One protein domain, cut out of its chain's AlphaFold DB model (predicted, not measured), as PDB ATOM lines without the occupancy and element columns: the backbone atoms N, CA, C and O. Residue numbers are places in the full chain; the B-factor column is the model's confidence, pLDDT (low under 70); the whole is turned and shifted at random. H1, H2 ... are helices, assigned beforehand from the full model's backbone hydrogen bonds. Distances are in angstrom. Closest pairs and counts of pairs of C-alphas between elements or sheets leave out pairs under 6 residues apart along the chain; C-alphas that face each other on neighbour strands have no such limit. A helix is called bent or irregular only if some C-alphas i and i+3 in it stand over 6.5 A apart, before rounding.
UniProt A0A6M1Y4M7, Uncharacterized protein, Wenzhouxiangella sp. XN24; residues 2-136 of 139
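What this domain is: This is residues 2 to 136 of the 139 residues of an uncharacterized protein of Wenzhouxiangella sp. XN24 (UniProt A0A6M1Y4M7). What does the model look like as a whole? The long helix H4 makes a spine, with the bent helix H5 folded back along one side of it and H1 packed beside its later part, residues 83 to 95, while H2 folds back on H1. H3 diverges from H4 like one leg of a V and is only loosely attached, and residues 35 to 43 stick out. What is it made of? The printed part has 135 residues with five named helices, H1, H2, H3, H4 and H5 in that order, and no named strand: the class is all helix. The outline is elongated, 51 by 32 by 22 A, and only just loose, close to compact, with a radius of gyration of the C-alphas of 17.2 A.

Where its parts are: Where do the first helices lie? H1 is residues 2 to 18, beginning at C-alpha 2 (9.356, 4.831, -2.554), and H2 is residues 23 to 35. H3, residues 42 to 63, is 30.4 A long and has a kink of 27 degrees near residue 49. Where do the last two lie? H4, residues 68 to 96, is 43.1 A long from C-alpha 68 (4.603, 24.605, -11.031), and only just irregular: C-alphas 92 and 95 are 6.9 A apart. H5, residues 111 to 134, was assigned as one helix by its hydrogen bonds but is bent, with C-alphas 118 and 121 6.6 A apart. Its arms are H5a, residues 111 to 118, and H5b, residues 121 to 134, 19.8 A long and ending at C-alpha 134 (-10.156, 20.503, -11.701).

How they stand to each other: How do H1 and H2 stand? They form a helical hairpin and touch at a steep tilt of 43 degrees, opposite ways; their closest C-alphas, Val 13 and Ser 26, are 5.5 A apart. H1 touches H4 at residues 83 to 95 alone, the same way, at a shallow tilt of 33 degrees, only just short of steep; the closest C-alphas are Val 11 and Asn 90, 6.2 A. What touches H4 from H5? H5b touches it at a steep tilt of 39 degrees, opposite ways, with C-alphas of Gly 78 and Met 124 closest at 4.2 A. H5a, in a helical hairpin with H4, touches its residues 82 to 93 alone, with C-alphas of Val 89 and Gly 115 closest at 6.1 A. Of four touching pairs given a tilt, two are shallow: the packing is part aligned, lines nearly along each other, and part crossed. Where is H3? It is close to but not clearly touching H4, with C-alphas of Ala 63 and Val 71 closest at 5.9 A, and is apart from H1 and H2. Are the backbones helical? Every O i to N i+4 pair is within hydrogen-bond range in H2 and H5b; the figures are 11 of 13 in H1, 16 of 18 in H3, 23 of 25 in H4 and 3 of 4 in H5a.

The domain as a whole: How large is it, and is it cut? The two C-alphas farthest apart, Lys 65 and Asp 100, are 51.4 A apart, and the printed part has no cut. Which link is long? H4 to H5 is a long link of 14 residues, 97 to 110. Where is confidence low? The mean pLDDT of the printed part is 78.1, and residues 2 to 5, 34 to 49, 51 to 52 and 101 to 109 are under 70.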
ATOM      1  N   ALA A   2       9.649   5.548  -3.810       59.78
ATOM      2  CA  ALA A   2       9.356   4.831  -2.554       59.78
ATOM      3  C   ALA A   2       7.931   4.239  -2.480       59.78
ATOM      4  O   ALA A   2       7.756   3.111  -2.042       59.78
ATOM      5  N   LEU A   3       6.930   4.961  -2.998       61.94
ATOM      6  CA  LEU A   3       5.532   4.520  -3.006       61.94
ATOM      7  C   LEU A   3       5.300   3.205  -3.776       61.94
ATOM      8  O   LEU A   3       4.526   2.371  -3.330       61.94
ATOM      9  N   ALA A   4       6.012   2.984  -4.886       62.53
ATOM     10  CA  ALA A   4       5.877   1.764  -5.687       62.53
ATOM     11  C   ALA A   4       6.460   0.523  -4.987       62.53
ATOM     12  O   ALA A   4       6.055  -0.590  -5.294       62.53
ATOM     13  N   PHE A   5       7.382   0.717  -4.038       67.62
ATOM     14  CA  PHE A   5       7.936  -0.359  -3.213       67.62
ATOM     15  C   PHE A   5       7.134  -0.569  -1.927       67.62
ATOM     16  O   PHE A   5       6.962  -1.698  -1.480       67.62
ATOM     17  N   LEU A   6       6.628   0.519  -1.342       72.81
ATOM     18  CA  LEU A   6       5.878   0.482  -0.089       72.81
ATOM     19  C   LEU A   6       4.458  -0.052  -0.273       72.81
ATOM     20  O   LEU A   6       4.011  -0.832   0.557       72.81
ATOM     21  N   VAL A   7       3.749   0.342  -1.336       76.12
ATOM     22  CA  VAL A   7       2.338  -0.035  -1.519       76.12
ATOM     23  C   VAL A   7       2.155  -1.557  -1.614       76.12
ATOM     24  O   VAL A   7       1.366  -2.073  -0.827       76.12
ATOM     25  N   PRO A   8       2.890  -2.307  -2.460       74.25
ATOM     26  CA  PRO A   8       2.745  -3.765  -2.506       74.25
ATOM     27  C   PRO A   8       3.061  -4.438  -1.164       74.25
ATOM     28  O   PRO A   8       2.314  -5.306  -0.725       74.25
ATOM     29  N   ALA A   9       4.118  -3.995  -0.471       77.88
ATOM     30  CA  ALA A   9       4.504  -4.551   0.827       77.88
ATOM     31  C   ALA A   9       3.453  -4.284   1.919       77.88
ATOM     32  O   ALA A   9       3.132  -5.176   2.699       77.88
ATOM     33  N   LEU A  10       2.891  -3.072   1.966       82.44
ATOM     34  CA  LEU A  10       1.846  -2.713   2.926       82.44
ATOM     35  C   LEU A  10       0.553  -3.484   2.662       82.44
ATOM     36  O   LEU A  10      -0.044  -4.002   3.602       82.44
ATOM     37  N   VAL A  11       0.133  -3.585   1.399       81.94
ATOM     38  CA  VAL A  11      -1.086  -4.322   1.045       81.94
ATOM     39  C   VAL A  11      -0.908  -5.812   1.325       81.94
ATOM     40  O   VAL A  11      -1.810  -6.411   1.895       81.94
ATOM     41  N   PHE A  12       0.265  -6.385   1.042       82.38
ATOM     42  CA  PHE A  12       0.584  -7.757   1.440       82.38
ATOM     43  C   PHE A  12       0.424  -7.965   2.948       82.38
ATOM     44  O   PHE A  12      -0.249  -8.903   3.356       82.38
ATOM     45  N   VAL A  13       1.009  -7.092   3.781       84.44
ATOM     46  CA  VAL A  13       0.901  -7.213   5.244       84.44
ATOM     47  C   VAL A  13      -0.558  -7.135   5.685       84.44
ATOM     48  O   VAL A  13      -0.978  -7.947   6.498       84.44
ATOM     49  N   LEU A  14      -1.351  -6.218   5.126       85.94
ATOM     50  CA  LEU A  14      -2.778  -6.134   5.438       85.94
ATOM     51  C   LEU A  14      -3.515  -7.423   5.053       85.94
ATOM     52  O   LEU A  14      -4.207  -7.990   5.890       85.94
ATOM     53  N   CYS A  15      -3.329  -7.920   3.828       83.69
ATOM     54  CA  CYS A  15      -3.931  -9.174   3.374       83.69
ATOM     55  C   CYS A  15      -3.489 -10.374   4.228       83.69
ATOM     56  O   CYS A  15      -4.310 -11.228   4.540       83.69
ATOM     57  N   ALA A  16      -2.224 -10.421   4.648       81.44
ATOM     58  CA  ALA A  16      -1.686 -11.462   5.518       81.44
ATOM     59  C   ALA A  16      -2.342 -11.447   6.904       81.44
ATOM     60  O   ALA A  16      -2.715 -12.501   7.409       81.44
ATOM     61  N   LEU A  17      -2.548 -10.261   7.483       86.94
ATOM     62  CA  LEU A  17      -3.268 -10.115   8.750       86.94
ATOM     63  C   LEU A  17      -4.738 -10.543   8.630       86.94
ATOM     64  O   LEU A  17      -5.271 -11.131   9.562       86.94
ATOM     65  N   PHE A  18      -5.385 -10.284   7.488       87.62
ATOM     66  CA  PHE A  18      -6.741 -10.778   7.208       87.62
ATOM     67  C   PHE A  18      -6.804 -12.293   6.961       87.62
ATOM     68  O   PHE A  18      -7.879 -12.872   7.078       87.62
ATOM     69  N   ALA A  19      -5.677 -12.923   6.631       83.69
ATOM     70  CA  ALA A  19      -5.536 -14.367   6.449       83.69
ATOM     71  C   ALA A  19      -4.983 -15.067   7.709       83.69
ATOM     72  O   ALA A  19      -4.340 -16.111   7.600       83.69
ATOM     73  N   ASP A  20      -5.181 -14.464   8.887       87.69
ATOM     74  CA  ASP A  20      -4.771 -14.972  10.205       87.69
ATOM     75  C   ASP A  20      -3.256 -15.199  10.392       87.69
ATOM     76  O   ASP A  20      -2.828 -15.866  11.337       87.69
ATOM     77  N   MET A  21      -2.407 -14.606   9.544       87.31
ATOM     78  CA  MET A  21      -0.962 -14.584   9.787       87.31
ATOM     79  C   MET A  21      -0.613 -13.572  10.880       87.31
ATOM     80  O   MET A  21      -1.166 -12.472  10.943       87.31
ATOM     81  N   SER A  22       0.381 -13.886  11.707       89.81
ATOM     82  CA  SER A  22       0.903 -12.924  12.679       89.81
ATOM     83  C   SER A  22       1.723 -11.814  12.006       89.81
ATOM     84  O   SER A  22       2.377 -12.031  10.985       89.81
ATOM     85  N   VAL A  23       1.788 -10.630  12.633       85.94
ATOM     86  CA  VAL A  23       2.611  -9.493  12.157       85.94
ATOM     87  C   VAL A  23       4.065  -9.914  11.896       85.94
ATOM     88  O   VAL A  23       4.677  -9.488  10.916       85.94
ATOM     89  N   VAL A  24       4.622 -10.764  12.764       87.88
ATOM     90  CA  VAL A  24       6.004 -11.249  12.649       87.88
ATOM     91  C   VAL A  24       6.167 -12.138  11.417       87.88
ATOM     92  O   VAL A  24       7.122 -11.959  10.663       87.88
ATOM     93  N   GLU A  25       5.224 -13.047  11.162       83.56
ATOM     94  CA  GLU A  25       5.233 -13.906   9.973       83.56
ATOM     95  C   GLU A  25       5.045 -13.102   8.687       83.56
ATOM     96  O   GLU A  25       5.740 -13.365   7.703       83.56
ATOM     97  N   SER A  26       4.169 -12.093   8.690       83.88
ATOM     98  CA  SER A  26       3.972 -11.200   7.545       83.88
ATOM     99  C   SER A  26       5.250 -10.421   7.221       83.88
ATOM    100  O   SER A  26       5.675 -10.382   6.069       83.88
ATOM    101  N   LEU A  27       5.915  -9.842   8.227       84.31
ATOM    102  CA  LEU A  27       7.168  -9.103   8.031       84.31
ATOM    103  C   LEU A  27       8.318 -10.016   7.589       84.31
ATOM    104  O   LEU A  27       9.091  -9.648   6.701       84.31
ATOM    105  N   ALA A  28       8.418 -11.216   8.163       82.06
ATOM    106  CA  ALA A  28       9.395 -12.215   7.746       82.06
ATOM    107  C   ALA A  28       9.165 -12.656   6.290       82.06
ATOM    108  O   ALA A  28      10.131 -12.805   5.543       82.06
ATOM    109  N   ALA A  29       7.903 -12.801   5.870       77.44
ATOM    110  CA  ALA A  29       7.528 -13.148   4.500       77.44
ATOM    111  C   ALA A  29       7.871 -12.042   3.487       77.44
ATOM    112  O   ALA A  29       8.368 -12.327   2.398       77.44
ATOM    113  N   VAL A  30       7.669 -10.774   3.854       79.12
ATOM    114  CA  VAL A  30       8.130  -9.639   3.040       79.12
ATOM    115  C   VAL A  30       9.655  -9.689   2.907       79.12
ATOM    116  O   VAL A  30      10.193  -9.599   1.804       79.12
ATOM    117  N   ALA A  31      10.375  -9.892   4.012       80.06
ATOM    118  CA  ALA A  31      11.833  -9.958   3.993       80.06
ATOM    119  C   ALA A  31      12.369 -11.114   3.129       80.06
ATOM    120  O   ALA A  31      13.369 -10.932   2.431       80.06
ATOM    121  N   THR A  32      11.720 -12.283   3.130       76.88
ATOM    122  CA  THR A  32      12.103 -13.407   2.261       76.88
ATOM    123  C   THR A  32      11.805 -13.132   0.790       76.88
ATOM    124  O   THR A  32      12.666 -13.413  -0.041       76.88
ATOM    125  N   GLN A  33      10.676 -12.502   0.450       70.06
ATOM    126  CA  GLN A  33      10.387 -12.081  -0.930       70.06
ATOM    127  C   GLN A  33      11.433 -11.105  -1.481       70.06
ATOM    128  O   GLN A  33      11.874 -11.250  -2.618       70.06
ATOM    129  N   PHE A  34      11.887 -10.143  -0.673       68.75
ATOM    130  CA  PHE A  34      12.940  -9.208  -1.088       68.75
ATOM    131  C   PHE A  34      14.346  -9.835  -1.135       68.75
ATOM    132  O   PHE A  34      15.234  -9.275  -1.786       68.75
ATOM    133  N   ARG A  35      14.554 -10.976  -0.460       66.88
ATOM    134  CA  ARG A  35      15.813 -11.742  -0.445       66.88
ATOM    135  C   ARG A  35      15.913 -12.824  -1.520       66.88
ATOM    136  O   ARG A  35      17.027 -13.280  -1.754       66.88
ATOM    137  N   ALA A  36      14.803 -13.246  -2.129       60.12
ATOM    138  CA  ALA A  36      14.796 -14.321  -3.120       60.12
ATOM    139  C   ALA A  36      15.829 -14.073  -4.238       60.12
ATOM    140  O   ALA A  36      15.996 -12.937  -4.700       60.12
ATOM    141  N   GLU A  37      16.540 -15.133  -4.639       54.06
ATOM    142  CA  GLU A  37      17.598 -15.067  -5.650       54.06
ATOM    143  C   GLU A  37      17.048 -14.476  -6.948       54.06
ATOM    144  O   GLU A  37      16.137 -14.998  -7.593       54.06
ATOM    145  N   ARG A  38      17.579 -13.308  -7.302       54.75
ATOM    146  CA  ARG A  38      17.110 -12.517  -8.432       54.75
ATOM    147  C   ARG A  38      17.491 -13.224  -9.734       54.75
ATOM    148  O   ARG A  38      18.641 -13.156 -10.159       54.75
ATOM    149  N   HIS A  39      16.514 -13.840 -10.402       55.06
ATOM    150  CA  HIS A  39      16.579 -14.159 -11.835       55.06
ATOM    151  C   HIS A  39      16.971 -12.911 -12.646       55.06
ATOM    152  O   HIS A  39      16.747 -11.805 -12.155       55.06
ATOM    153  N   PRO A  40      17.547 -13.022 -13.862       54.97
ATOM    154  CA  PRO A  40      18.068 -11.874 -14.609       54.97
ATOM    155  C   PRO A  40      17.006 -10.778 -14.804       54.97
ATOM    156  O   PRO A  40      16.187 -10.809 -15.720       54.97
ATOM    157  N   LEU A  41      17.048  -9.775 -13.920       57.56
ATOM    158  CA  LEU A  41      16.046  -8.714 -13.795       57.56
ATOM    159  C   LEU A  41      16.122  -7.686 -14.924       57.56
ATOM    160  O   LEU A  41      15.314  -6.765 -14.950       57.56
ATOM    161  N   LEU A  42      17.084  -7.807 -15.840       59.75
ATOM    162  CA  LEU A  42      17.317  -6.806 -16.875       59.75
ATOM    163  C   LEU A  42      16.098  -6.665 -17.801       59.75
ATOM    164  O   LEU A  42      15.673  -5.548 -18.078       59.75
ATOM    165  N   GLY A  43      15.491  -7.781 -18.220       58.59
ATOM    166  CA  GLY A  43      14.307  -7.762 -19.087       58.59
ATOM    167  C   GLY A  43      13.093  -7.120 -18.410       58.59
ATOM    168  O   GLY A  43      12.447  -6.247 -18.989       58.59
ATOM    169  N   ALA A  44      12.838  -7.478 -17.149       58.91
ATOM    170  CA  ALA A  44      11.775  -6.875 -16.345       58.91
ATOM    171  C   ALA A  44      12.044  -5.388 -16.051       58.91
ATOM    172  O   ALA A  44      11.130  -4.568 -16.109       58.91
ATOM    173  N   ALA A  45      13.302  -5.019 -15.797       57.81
ATOM    174  CA  ALA A  45      13.711  -3.639 -15.573       57.81
ATOM    175  C   ALA A  45      13.520  -2.783 -16.829       57.81
ATOM    176  O   ALA A  45      12.996  -1.679 -16.716       57.81
ATOM    177  N   ILE A  46      13.888  -3.281 -18.016       65.31
ATOM    178  CA  ILE A  46      13.719  -2.567 -19.293       65.31
ATOM    179  C   ILE A  46      12.233  -2.383 -19.615       65.31
ATOM    180  O   ILE A  46      11.790  -1.262 -19.876       65.31
ATOM    181  N   LEU A  47      11.439  -3.456 -19.545       64.31
ATOM    182  CA  LEU A  47      10.004  -3.384 -19.830       64.31
ATOM    183  C   LEU A  47       9.259  -2.510 -18.815       64.31
ATOM    184  O   LEU A  47       8.363  -1.765 -19.199       64.31
ATOM    185  N   GLY A  48       9.656  -2.538 -17.540       64.25
ATOM    186  CA  GLY A  48       9.082  -1.681 -16.502       64.25
ATOM    187  C   GLY A  48       9.528  -0.216 -16.579       64.25
ATOM    188  O   GLY A  48       8.772   0.672 -16.186       64.25
ATOM    189  N   THR A  49      10.726   0.074 -17.098       66.00
ATOM    190  CA  THR A  49      11.218   1.460 -17.225       66.00
ATOM    191  C   THR A  49      10.667   2.177 -18.446       66.00
ATOM    192  O   THR A  49      10.464   3.389 -18.370       66.00
ATOM    193  N   LEU A  50      10.368   1.475 -19.542       73.31
ATOM    194  CA  LEU A  50       9.884   2.105 -20.774       73.31
ATOM    195  C   LEU A  50       8.608   2.957 -20.562       73.31
ATOM    196  O   LEU A  50       8.634   4.133 -20.937       73.31
ATOM    197  N   PRO A  51       7.535   2.474 -19.894       69.69
ATOM    198  CA  PRO A  51       6.362   3.300 -19.603       69.69
ATOM    199  C   PRO A  51       6.706   4.512 -18.733       69.69
ATOM    200  O   PRO A  51       6.231   5.615 -18.990       69.69
ATOM    201  N   VAL A  52       7.578   4.340 -17.735       69.81
ATOM    202  CA  VAL A  52       7.996   5.430 -16.837       69.81
ATOM    203  C   VAL A  52       8.741   6.518 -17.609       69.81
ATOM    204  O   VAL A  52       8.484   7.702 -17.391       69.81
ATOM    205  N   VAL A  53       9.622   6.143 -18.538       72.31
ATOM    206  CA  VAL A  53      10.355   7.087 -19.393       72.31
ATOM    207  C   VAL A  53       9.395   7.858 -20.295       72.31
ATOM    208  O   VAL A  53       9.465   9.087 -20.339       72.31
ATOM    209  N   VAL A  54       8.457   7.170 -20.955       78.06
ATOM    210  CA  VAL A  54       7.448   7.810 -21.817       78.06
ATOM    211  C   VAL A  54       6.611   8.810 -21.020       78.06
ATOM    212  O   VAL A  54       6.476   9.967 -21.420       78.06
ATOM    213  N   LEU A  55       6.106   8.407 -19.856       70.25
ATOM    214  CA  LEU A  55       5.290   9.271 -19.002       70.25
ATOM    215  C   LEU A  55       6.088  10.456 -18.443       70.25
ATOM    216  O   LEU A  55       5.562  11.566 -18.356       70.25
ATOM    217  N   THR A  56       7.370  10.253 -18.132       76.25
ATOM    218  CA  THR A  56       8.274  11.325 -17.691       76.25
ATOM    219  C   THR A  56       8.505  12.350 -18.803       76.25
ATOM    220  O   THR A  56       8.432  13.551 -18.544       76.25
ATOM    221  N   LEU A  57       8.722  11.906 -20.045       81.00
ATOM    222  CA  LEU A  57       8.879  12.796 -21.201       81.00
ATOM    223  C   LEU A  57       7.603  13.598 -21.474       81.00
ATOM    224  O   LEU A  57       7.673  14.814 -21.654       81.00
ATOM    225  N   VAL A  58       6.436  12.949 -21.444       78.19
ATOM    226  CA  VAL A  58       5.139  13.624 -21.607       78.19
ATOM    227  C   VAL A  58       4.927  14.660 -20.500       78.19
ATOM    228  O   VAL A  58       4.599  15.812 -20.787       78.19
ATOM    229  N   GLY A  59       5.174  14.286 -19.241       75.62
ATOM    230  CA  GLY A  59       5.074  15.192 -18.098       75.62
ATOM    231  C   GLY A  59       6.021  16.388 -18.210       75.62
ATOM    232  O   GLY A  59       5.615  17.520 -17.952       75.62
ATOM    233  N   TRP A  60       7.254  16.167 -18.663       80.44
ATOM    234  CA  TRP A  60       8.238  17.226 -18.883       80.44
ATOM    235  C   TRP A  60       7.820  18.203 -19.988       80.44
ATOM    236  O   TRP A  60       7.936  19.417 -19.810       80.44
ATOM    237  N   LEU A  61       7.281  17.703 -21.104       84.31
ATOM    238  CA  LEU A  61       6.763  18.547 -22.184       84.31
ATOM    239  C   LEU A  61       5.554  19.377 -21.732       84.31
ATOM    240  O   LEU A  61       5.473  20.563 -22.055       84.31
ATOM    241  N   LEU A  62       4.643  18.784 -20.956       75.88
ATOM    242  CA  LEU A  62       3.472  19.476 -20.406       75.88
ATOM    243  C   LEU A  62       3.856  20.527 -19.359       75.88
ATOM    244  O   LEU A  62       3.281  21.616 -19.342       75.88
ATOM    245  N   ALA A  63       4.861  20.244 -18.527       80.19
ATOM    246  CA  ALA A  63       5.331  21.158 -17.491       80.19
ATOM    247  C   ALA A  63       5.882  22.478 -18.051       80.19
ATOM    248  O   ALA A  63       5.837  23.492 -17.365       80.19
ATOM    249  N   ARG A  64       6.341  22.503 -19.309       84.69
ATOM    250  CA  ARG A  64       6.785  23.741 -19.976       84.69
ATOM    251  C   ARG A  64       5.662  24.758 -20.201       84.69
ATOM    252  O   ARG A  64       5.957  25.920 -20.452       84.69
ATOM    253  N   LYS A  65       4.395  24.332 -20.158       84.25
ATOM    254  CA  LYS A  65       3.216  25.166 -20.453       84.25
ATOM    255  C   LYS A  65       2.329  25.428 -19.234       84.25
ATOM    256  O   LYS A  65       1.267  26.024 -19.375       84.25
ATOM    257  N   LEU A  66       2.721  24.937 -18.063       83.31
ATOM    258  CA  LEU A  66       1.908  24.958 -16.855       83.31
ATOM    259  C   LEU A  66       2.666  25.557 -15.676       83.31
ATOM    260  O   LEU A  66       3.867  25.348 -15.520       83.31
ATOM    261  N   ASP A  67       1.927  26.198 -14.776       87.06
ATOM    262  CA  ASP A  67       2.470  26.646 -13.499       87.06
ATOM    263  C   ASP A  67       2.903  25.464 -12.628       87.06
ATOM    264  O   ASP A  67       2.237  24.424 -12.566       87.06
ATOM    265  N   LYS A  68       3.992  25.651 -11.874       84.81
ATOM    266  CA  LYS A  68       4.603  24.605 -11.031       84.81
ATOM    267  C   LYS A  68       3.611  23.943 -10.067       84.81
ATOM    268  O   LYS A  68       3.701  22.741  -9.826       84.81
ATOM    269  N   VAL A  69       2.658  24.710  -9.531       86.56
ATOM    270  CA  VAL A  69       1.622  24.203  -8.614       86.56
ATOM    271  C   VAL A  69       0.670  23.246  -9.335       86.56
ATOM    272  O   VAL A  69       0.413  22.151  -8.835       86.56
ATOM    273  N   ARG A  70       0.214  23.606 -10.543       86.38
ATOM    274  CA  ARG A  70      -0.664  22.757 -11.364       86.38
ATOM    275  C   ARG A  70       0.052  21.486 -11.803       86.38
ATOM    276  O   ARG A  70      -0.508  20.401 -11.678       86.38
ATOM    277  N   VAL A  71       1.314  21.599 -12.226       87.00
ATOM    278  CA  VAL A  71       2.156  20.438 -12.565       87.00
ATOM    279  C   VAL A  71       2.260  19.476 -11.384       87.00
ATOM    280  O   VAL A  71       2.064  18.275 -11.557       87.00
ATOM    281  N   ARG A  72       2.522  19.991 -10.175       86.31
ATOM    282  CA  ARG A  72       2.619  19.168  -8.964       86.31
ATOM    283  C   ARG A  72       1.301  18.460  -8.648       86.31
ATOM    284  O   ARG A  72       1.335  17.265  -8.375       86.31
ATOM    285  N   ALA A  73       0.172  19.164  -8.717       89.25
ATOM    286  CA  ALA A  73      -1.146  18.585  -8.457       89.25
ATOM    287  C   ALA A  73      -1.489  17.462  -9.452       89.25
ATOM    288  O   ALA A  73      -1.888  16.373  -9.046       89.25
ATOM    289  N   ILE A  74      -1.253  17.690 -10.748       88.88
ATOM    290  CA  ILE A  74      -1.477  16.689 -11.802       88.88
ATOM    291  C   ILE A  74      -0.565  15.472 -11.597       88.88
ATOM    292  O   ILE A  74      -1.029  14.336 -11.666       88.88
ATOM    293  N   ALA A  75       0.718  15.688 -11.293       87.50
ATOM    294  CA  ALA A  75       1.660  14.601 -11.031       87.50
ATOM    295  C   ALA A  75       1.271  13.779  -9.790       87.50
ATOM    296  O   ALA A  75       1.339  12.551  -9.818       87.50
ATOM    297  N   GLN A  76       0.832  14.435  -8.712       88.75
ATOM    298  CA  GLN A  76       0.336  13.761  -7.509       88.75
ATOM    299  C   GLN A  76      -0.923  12.942  -7.800       88.75
ATOM    300  O   GLN A  76      -1.002  11.799  -7.361       88.75
ATOM    301  N   ALA A  77      -1.862  13.470  -8.588       90.88
ATOM    302  CA  ALA A  77      -3.047  12.722  -9.003       90.88
ATOM    303  C   ALA A  77      -2.680  11.480  -9.828       90.88
ATOM    304  O   ALA A  77      -3.204  10.397  -9.576       90.88
ATOM    305  N   GLY A  78      -1.713  11.597 -10.743       88.69
ATOM    306  CA  GLY A  78      -1.169  10.443 -11.459       88.69
ATOM    307  C   GLY A  78      -0.602   9.378 -10.512       88.69
ATOM    308  O   GLY A  78      -0.943   8.201 -10.629       88.69
ATOM    309  N   LEU A  79       0.205   9.780  -9.523       86.50
ATOM    310  CA  LEU A  79       0.737   8.858  -8.512       86.50
ATOM    311  C   LEU A  79      -0.369   8.158  -7.714       86.50
ATOM    312  O   LEU A  79      -0.231   6.973  -7.418       86.50
ATOM    313  N   VAL A  80      -1.458   8.861  -7.397       89.44
ATOM    314  CA  VAL A  80      -2.632   8.268  -6.743       89.44
ATOM    315  C   VAL A  80      -3.285   7.224  -7.649       89.44
ATOM    316  O   VAL A  80      -3.557   6.124  -7.183       89.44
ATOM    317  N   GLY A  81      -3.462   7.509  -8.943       88.56
ATOM    318  CA  GLY A  81      -3.998   6.539  -9.906       88.56
ATOM    319  C   GLY A  81      -3.169   5.251  -9.978       88.56
ATOM    320  O   GLY A  81      -3.723   4.156  -9.926       88.56
ATOM    321  N   ILE A  82      -1.838   5.372 -10.007       86.75
ATOM    322  CA  ILE A  82      -0.931   4.214  -9.951       86.75
ATOM    323  C   ILE A  82      -1.099   3.456  -8.629       86.75
ATOM    324  O   ILE A  82      -1.217   2.232  -8.632       86.75
ATOM    325  N   ALA A  83      -1.104   4.168  -7.499       86.25
ATOM    326  CA  ALA A  83      -1.227   3.560  -6.180       86.25
ATOM    327  C   ALA A  83      -2.537   2.778  -6.030       86.25
ATOM    328  O   ALA A  83      -2.518   1.675  -5.495       86.25
ATOM    329  N   LEU A  84      -3.649   3.304  -6.552       90.12
ATOM    330  CA  LEU A  84      -4.944   2.626  -6.537       90.12
ATOM    331  C   LEU A  84      -4.918   1.315  -7.321       90.12
ATOM    332  O   LEU A  84      -5.426   0.315  -6.827       90.12
ATOM    333  N   VAL A  85      -4.283   1.286  -8.497       89.25
ATOM    334  CA  VAL A  85      -4.126   0.039  -9.265       89.25
ATOM    335  C   VAL A  85      -3.248  -0.959  -8.520       89.25
ATOM    336  O   VAL A  85      -3.591  -2.135  -8.457       89.25
ATOM    337  N   LEU A  86      -2.143  -0.506  -7.919       84.06
ATOM    338  CA  LEU A  86      -1.294  -1.377  -7.107       84.06
ATOM    339  C   LEU A  86      -2.075  -1.970  -5.930       84.06
ATOM    340  O   LEU A  86      -1.972  -3.170  -5.693       84.06
ATOM    341  N   VAL A  87      -2.870  -1.163  -5.224       87.50
ATOM    342  CA  VAL A  87      -3.732  -1.640  -4.133       87.50
ATOM    343  C   VAL A  87      -4.751  -2.643  -4.652       87.50
ATOM    344  O   VAL A  87      -4.829  -3.735  -4.105       87.50
ATOM    345  N   TRP A  88      -5.481  -2.309  -5.717       91.62
ATOM    346  CA  TRP A  88      -6.503  -3.181  -6.294       91.62
ATOM    347  C   TRP A  88      -5.937  -4.548  -6.676       91.62
ATOM    348  O   TRP A  88      -6.431  -5.557  -6.193       91.62
ATOM    349  N   VAL A  89      -4.853  -4.585  -7.455       85.62
ATOM    350  CA  VAL A  89      -4.207  -5.842  -7.861       85.62
ATOM    351  C   VAL A  89      -3.755  -6.636  -6.634       85.62
ATOM    352  O   VAL A  89      -3.967  -7.839  -6.558       85.62
ATOM    353  N   ASN A  90      -3.152  -5.980  -5.639       84.25
ATOM    354  CA  ASN A  90      -2.676  -6.700  -4.464       84.25
ATOM    355  C   ASN A  90      -3.832  -7.259  -3.616       84.25
ATOM    356  O   ASN A  90      -3.738  -8.393  -3.162       84.25
ATOM    357  N   VAL A  91      -4.926  -6.512  -3.450       86.12
ATOM    358  CA  VAL A  91      -6.118  -6.971  -2.719       86.12
ATOM    359  C   VAL A  91      -6.855  -8.082  -3.465       86.12
ATOM    360  O   VAL A  91      -7.341  -9.003  -2.821       86.12
ATOM    361  N   GLU A  92      -6.926  -8.016  -4.792       87.81
ATOM    362  CA  GLU A  92      -7.621  -9.018  -5.606       87.81
ATOM    363  C   GLU A  92      -6.911 -10.376  -5.550       87.81
ATOM    364  O   GLU A  92      -7.546 -11.418  -5.422       87.81
ATOM    365  N   PHE A  93      -5.579 -10.366  -5.626       82.06
ATOM    366  CA  PHE A  93      -4.817 -11.585  -5.865       82.06
ATOM    367  C   PHE A  93      -4.187 -12.183  -4.599       82.06
ATOM    368  O   PHE A  93      -4.148 -13.405  -4.483       82.06
ATOM    369  N   TRP A  94      -3.736 -11.391  -3.613       78.94
ATOM    370  CA  TRP A  94      -3.099 -11.947  -2.402       78.94
ATOM    371  C   TRP A  94      -3.965 -12.913  -1.590       78.94
ATOM    372  O   TRP A  94      -3.417 -13.934  -1.170       78.94
ATOM    373  N   PRO A  95      -5.269 -12.665  -1.368       82.56
ATOM    374  CA  PRO A  95      -6.112 -13.585  -0.605       82.56
ATOM    375  C   PRO A  95      -6.163 -15.001  -1.192       82.56
ATOM    376  O   PRO A  95      -6.311 -15.954  -0.441       82.56
ATOM    377  N   GLY A  96      -5.990 -15.157  -2.510       78.44
ATOM    378  CA  GLY A  96      -5.941 -16.469  -3.163       78.44
ATOM    379  C   GLY A  96      -4.623 -17.231  -2.969       78.44
ATOM    380  O   GLY A  96      -4.578 -18.432  -3.217       78.44
ATOM    381  N   TYR A  97      -3.557 -16.555  -2.529       71.75
ATOM    382  CA  TYR A  97      -2.226 -17.143  -2.318       71.75
ATOM    383  C   TYR A  97      -1.847 -17.285  -0.845       71.75
ATOM    384  O   TYR A  97      -0.818 -17.883  -0.529       71.75
ATOM    385  N   LEU A  98      -2.620 -16.691   0.057       77.31
ATOM    386  CA  LEU A  98      -2.363 -16.725   1.489       77.31
ATOM    387  C   LEU A  98      -3.195 -17.831   2.152       77.31
ATOM    388  O   LEU A  98      -4.325 -18.067   1.730       77.31
ATOM    389  N   PRO A  99      -2.663 -18.501   3.191       75.06
ATOM    390  CA  PRO A  99      -1.363 -18.274   3.845       75.06
ATOM    391  C   PRO A  99      -0.199 -19.084   3.247       75.06
ATOM    392  O   PRO A  99       0.967 -18.848   3.596       75.06
ATOM    393  N   ASP A 100      -0.498 -20.032   2.356       73.12
ATOM    394  CA  ASP A 100       0.467 -21.019   1.860       73.12
ATOM    395  C   ASP A 100       1.631 -20.377   1.098       73.12
ATOM    396  O   ASP A 100       2.736 -20.919   1.076       73.12
ATOM    397  N   ARG A 101       1.425 -19.184   0.518       68.50
ATOM    398  CA  ARG A 101       2.423 -18.402  -0.239       68.50
ATOM    399  C   ARG A 101       3.042 -19.182  -1.404       68.50
ATOM    400  O   ARG A 101       4.011 -18.729  -2.013       68.50
ATOM    401  N   THR A 102       2.481 -20.341  -1.735       62.22
ATOM    402  CA  THR A 102       2.840 -21.148  -2.888       62.22
ATOM    403  C   THR A 102       2.099 -20.600  -4.093       62.22
ATOM    404  O   THR A 102       0.880 -20.722  -4.193       62.22
ATOM    405  N   PHE A 103       2.840 -20.001  -5.024       57.31
ATOM    406  CA  PHE A 103       2.315 -19.707  -6.351       57.31
ATOM    407  C   PHE A 103       1.908 -21.033  -7.005       57.31
ATOM    408  O   PHE A 103       2.762 -21.879  -7.278       57.31
ATOM    409  N   LEU A 104       0.603 -21.247  -7.193       48.91
ATOM    410  CA  LEU A 104       0.037 -22.457  -7.796       48.91
ATOM    411  C   LEU A 104       0.329 -22.488  -9.303       48.91
ATOM    412  O   LEU A 104      -0.553 -22.279 -10.129       48.91
ATOM    413  N   GLY A 105       1.587 -22.735  -9.664       50.12
ATOM    414  CA  GLY A 105       2.032 -22.882 -11.048       50.12
ATOM    415  C   GLY A 105       1.811 -21.648 -11.936       50.12
ATOM    416  O   GLY A 105       1.166 -20.668 -11.579       50.12
ATOM    417  N   PHE A 106       2.368 -21.695 -13.142       40.22
ATOM    418  CA  PHE A 106       2.119 -20.677 -14.163       40.22
ATOM    419  C   PHE A 106       0.618 -20.648 -14.522       40.22
ATOM    420  O   PHE A 106       0.057 -21.724 -14.744       40.22
ATOM    421  N   PRO A 107      -0.049 -19.475 -14.608       52.62
ATOM    422  CA  PRO A 107       0.494 -18.110 -14.697       52.62
ATOM    423  C   PRO A 107       0.504 -17.309 -13.378       52.62
ATOM    424  O   PRO A 107       0.786 -16.111 -13.395       52.62
ATOM    425  N   HIS A 108       0.219 -17.949 -12.249       60.16
ATOM    426  CA  HIS A 108      -0.054 -17.286 -10.981       60.16
ATOM    427  C   HIS A 108       1.188 -16.573 -10.419       60.16
ATOM    428  O   HIS A 108       2.250 -17.171 -10.244       60.16
ATOM    429  N   GLY A 109       1.066 -15.268 -10.172       64.06
ATOM    430  CA  GLY A 109       2.143 -14.327  -9.851       64.06
ATOM    431  C   GLY A 109       2.400 -13.290 -10.946       64.06
ATOM    432  O   GLY A 109       2.848 -12.178 -10.649       64.06
ATOM    433  N   LEU A 110       2.059 -13.599 -12.203       70.00
ATOM    434  CA  LEU A 110       2.133 -12.627 -13.294       70.00
ATOM    435  C   LEU A 110       1.077 -11.535 -13.166       70.00
ATOM    436  O   LEU A 110       1.286 -10.449 -13.696       70.00
ATOM    437  N   GLU A 111      -0.020 -11.757 -12.448       76.94
ATOM    438  CA  GLU A 111      -1.086 -10.769 -12.274       76.94
ATOM    439  C   GLU A 111      -0.579  -9.521 -11.538       76.94
ATOM    440  O   GLU A 111      -0.943  -8.400 -11.897       76.94
ATOM    441  N   PHE A 112       0.365  -9.689 -10.603       73.50
ATOM    442  CA  PHE A 112       1.042  -8.587  -9.909       73.50
ATOM    443  C   PHE A 112       1.979  -7.771 -10.812       73.50
ATOM    444  O   PHE A 112       2.394  -6.676 -10.434       73.50
ATOM    445  N   VAL A 113       2.302  -8.272 -12.009       74.88
ATOM    446  CA  VAL A 113       3.112  -7.576 -13.022       74.88
ATOM    447  C   VAL A 113       2.223  -7.043 -14.144       74.88
ATOM    448  O   VAL A 113       2.273  -5.858 -14.463       74.88
ATOM    449  N   ILE A 114       1.370  -7.895 -14.711       78.50
ATOM    450  CA  ILE A 114       0.424  -7.581 -15.786       78.50
ATOM    451  C   ILE A 114      -0.551  -6.498 -15.320       78.50
ATOM    452  O   ILE A 114      -0.728  -5.502 -16.018       78.50
ATOM    453  N   GLY A 115      -1.132  -6.642 -14.127       82.19
ATOM    454  CA  GLY A 115      -2.074  -5.678 -13.564       82.19
ATOM    455  C   GLY A 115      -1.513  -4.250 -13.591       82.19
ATOM    456  O   GLY A 115      -2.036  -3.385 -14.296       82.19
ATOM    457  N   PRO A 116      -0.387  -3.978 -12.917       83.06
ATOM    458  CA  PRO A 116       0.222  -2.655 -12.949       83.06
ATOM    459  C   PRO A 116       0.684  -2.230 -14.349       83.06
ATOM    460  O   PRO A 116       0.478  -1.078 -14.717       83.06
ATOM    461  N   VAL A 117       1.262  -3.128 -15.155       80.94
ATOM    462  CA  VAL A 117       1.763  -2.784 -16.500       80.94
ATOM    463  C   VAL A 117       0.646  -2.297 -17.425       80.94
ATOM    464  O   VAL A 117       0.837  -1.305 -18.128       80.94
ATOM    465  N   PHE A 118      -0.517  -2.948 -17.415       81.69
ATOM    466  CA  PHE A 118      -1.613  -2.619 -18.329       81.69
ATOM    467  C   PHE A 118      -2.608  -1.610 -17.751       81.69
ATOM    468  O   PHE A 118      -3.125  -0.783 -18.501       81.69
ATOM    469  N   PHE A 119      -2.860  -1.628 -16.439       86.75
ATOM    470  CA  PHE A 119      -3.906  -0.801 -15.829       86.75
ATOM    471  C   PHE A 119      -3.374   0.468 -15.152       86.75
ATOM    472  O   PHE A 119      -4.101   1.465 -15.098       86.75
ATOM    473  N   ALA A 120      -2.116   0.505 -14.690       86.25
ATOM    474  CA  ALA A 120      -1.581   1.706 -14.046       86.25
ATOM    475  C   ALA A 120      -1.427   2.896 -15.013       86.25
ATOM    476  O   ALA A 120      -1.783   4.003 -14.604       86.25
ATOM    477  N   PRO A 121      -0.969   2.739 -16.277       85.31
ATOM    478  CA  PRO A 121      -0.876   3.873 -17.197       85.31
ATOM    479  C   PRO A 121      -2.241   4.505 -17.533       85.31
ATOM    480  O   PRO A 121      -2.349   5.729 -17.411       85.31
ATOM    481  N   PRO A 122      -3.303   3.742 -17.877       87.19
ATOM    482  CA  PRO A 122      -4.644   4.304 -18.050       87.19
ATOM    483  C   PRO A 122      -5.185   4.976 -16.784       87.19
ATOM    484  O   PRO A 122      -5.690   6.096 -16.862       87.19
ATOM    485  N   ALA A 123      -5.041   4.347 -15.611       89.69
ATOM    486  CA  ALA A 123      -5.507   4.922 -14.346       89.69
ATOM    487  C   ALA A 123      -4.786   6.235 -14.013       89.69
ATOM    488  O   ALA A 123      -5.415   7.222 -13.624       89.69
ATOM    489  N   MET A 124      -3.468   6.272 -14.222       90.06
ATOM    490  CA  MET A 124      -2.664   7.477 -14.074       90.06
ATOM    491  C   MET A 124      -3.150   8.580 -15.018       90.06
ATOM    492  O   MET A 124      -3.340   9.711 -14.579       90.06
ATOM    493  N   LEU A 125      -3.380   8.257 -16.295       86.19
ATOM    494  CA  LEU A 125      -3.854   9.216 -17.289       86.19
ATOM    495  C   LEU A 125      -5.218   9.799 -16.899       86.19
ATOM    496  O   LEU A 125      -5.380  11.016 -16.919       86.19
ATOM    497  N   ILE A 126      -6.174   8.957 -16.501       91.25
ATOM    498  CA  ILE A 126      -7.507   9.397 -16.060       91.25
ATOM    499  C   ILE A 126      -7.389  10.335 -14.853       91.25
ATOM    500  O   ILE A 126      -7.977  11.417 -14.858       91.25
ATOM    501  N   ALA A 127      -6.583   9.975 -13.850       92.44
ATOM    502  CA  ALA A 127      -6.383  10.803 -12.664       92.44
ATOM    503  C   ALA A 127      -5.695  12.142 -12.992       92.44
ATOM    504  O   ALA A 127      -6.095  13.195 -12.492       92.44
ATOM    505  N   MET A 128      -4.698  12.125 -13.881       90.88
ATOM    506  CA  MET A 128      -4.030  13.334 -14.370       90.88
ATOM    507  C   MET A 128      -4.990  14.246 -15.138       90.88
ATOM    508  O   MET A 128      -4.964  15.459 -14.932       90.88
ATOM    509  N   LEU A 129      -5.847  13.687 -15.998       90.19
ATOM    510  CA  LEU A 129      -6.857  14.446 -16.737       90.19
ATOM    511  C   LEU A 129      -7.886  15.060 -15.785       90.19
ATOM    512  O   LEU A 129      -8.165  16.253 -15.889       90.19
ATOM    513  N   ALA A 130      -8.387  14.296 -14.813       92.25
ATOM    514  CA  ALA A 130      -9.301  14.807 -13.794       92.25
ATOM    515  C   ALA A 130      -8.685  15.993 -13.027       92.25
ATOM    516  O   ALA A 130      -9.310  17.048 -12.911       92.25
ATOM    517  N   ALA A 131      -7.427  15.871 -12.589       91.56
ATOM    518  CA  ALA A 131      -6.706  16.958 -11.927       91.56
ATOM    519  C   ALA A 131      -6.446  18.155 -12.853       91.56
ATOM    520  O   ALA A 131      -6.508  19.306 -12.420       91.56
ATOM    521  N   TRP A 132      -6.182  17.916 -14.138       87.56
ATOM    522  CA  TRP A 132      -6.034  18.982 -15.124       87.56
ATOM    523  C   TRP A 132      -7.317  19.807 -15.256       87.56
ATOM    524  O   TRP A 132      -7.249  21.038 -15.225       87.56
ATOM    525  N   PHE A 133      -8.476  19.151 -15.383       90.75
ATOM    526  CA  PHE A 133      -9.772  19.829 -15.469       90.75
ATOM    527  C   PHE A 133     -10.124  20.545 -14.164       90.75
ATOM    528  O   PHE A 133     -10.548  21.694 -14.212       90.75
ATOM    529  N   ALA A 134      -9.877  19.917 -13.012       91.31
ATOM    530  CA  ALA A 134     -10.156  20.503 -11.701       91.31
ATOM    531  C   ALA A 134      -9.279  21.727 -11.377       91.31
ATOM    532  O   ALA A 134      -9.687  22.599 -10.620       91.31
ATOM    533  N   THR A 135      -8.073  21.803 -11.947       89.50
ATOM    534  CA  THR A 135      -7.132  22.915 -11.731       89.50
ATOM    535  C   THR A 135      -7.124  23.928 -12.873       89.50
ATOM    536  O   THR A 135      -6.223  24.769 -12.939       89.50
ATOM    537  N   ARG A 136      -8.070  23.852 -13.820       84.81
ATOM    538  CA  ARG A 136      -8.189  24.873 -14.866       84.81
ATOM    539  C   ARG A 136      -8.629  26.200 -14.238       84.81
ATOM    540  O   ARG A 136      -9.590  26.201 -13.474       84.81
TER     541      ARG A 136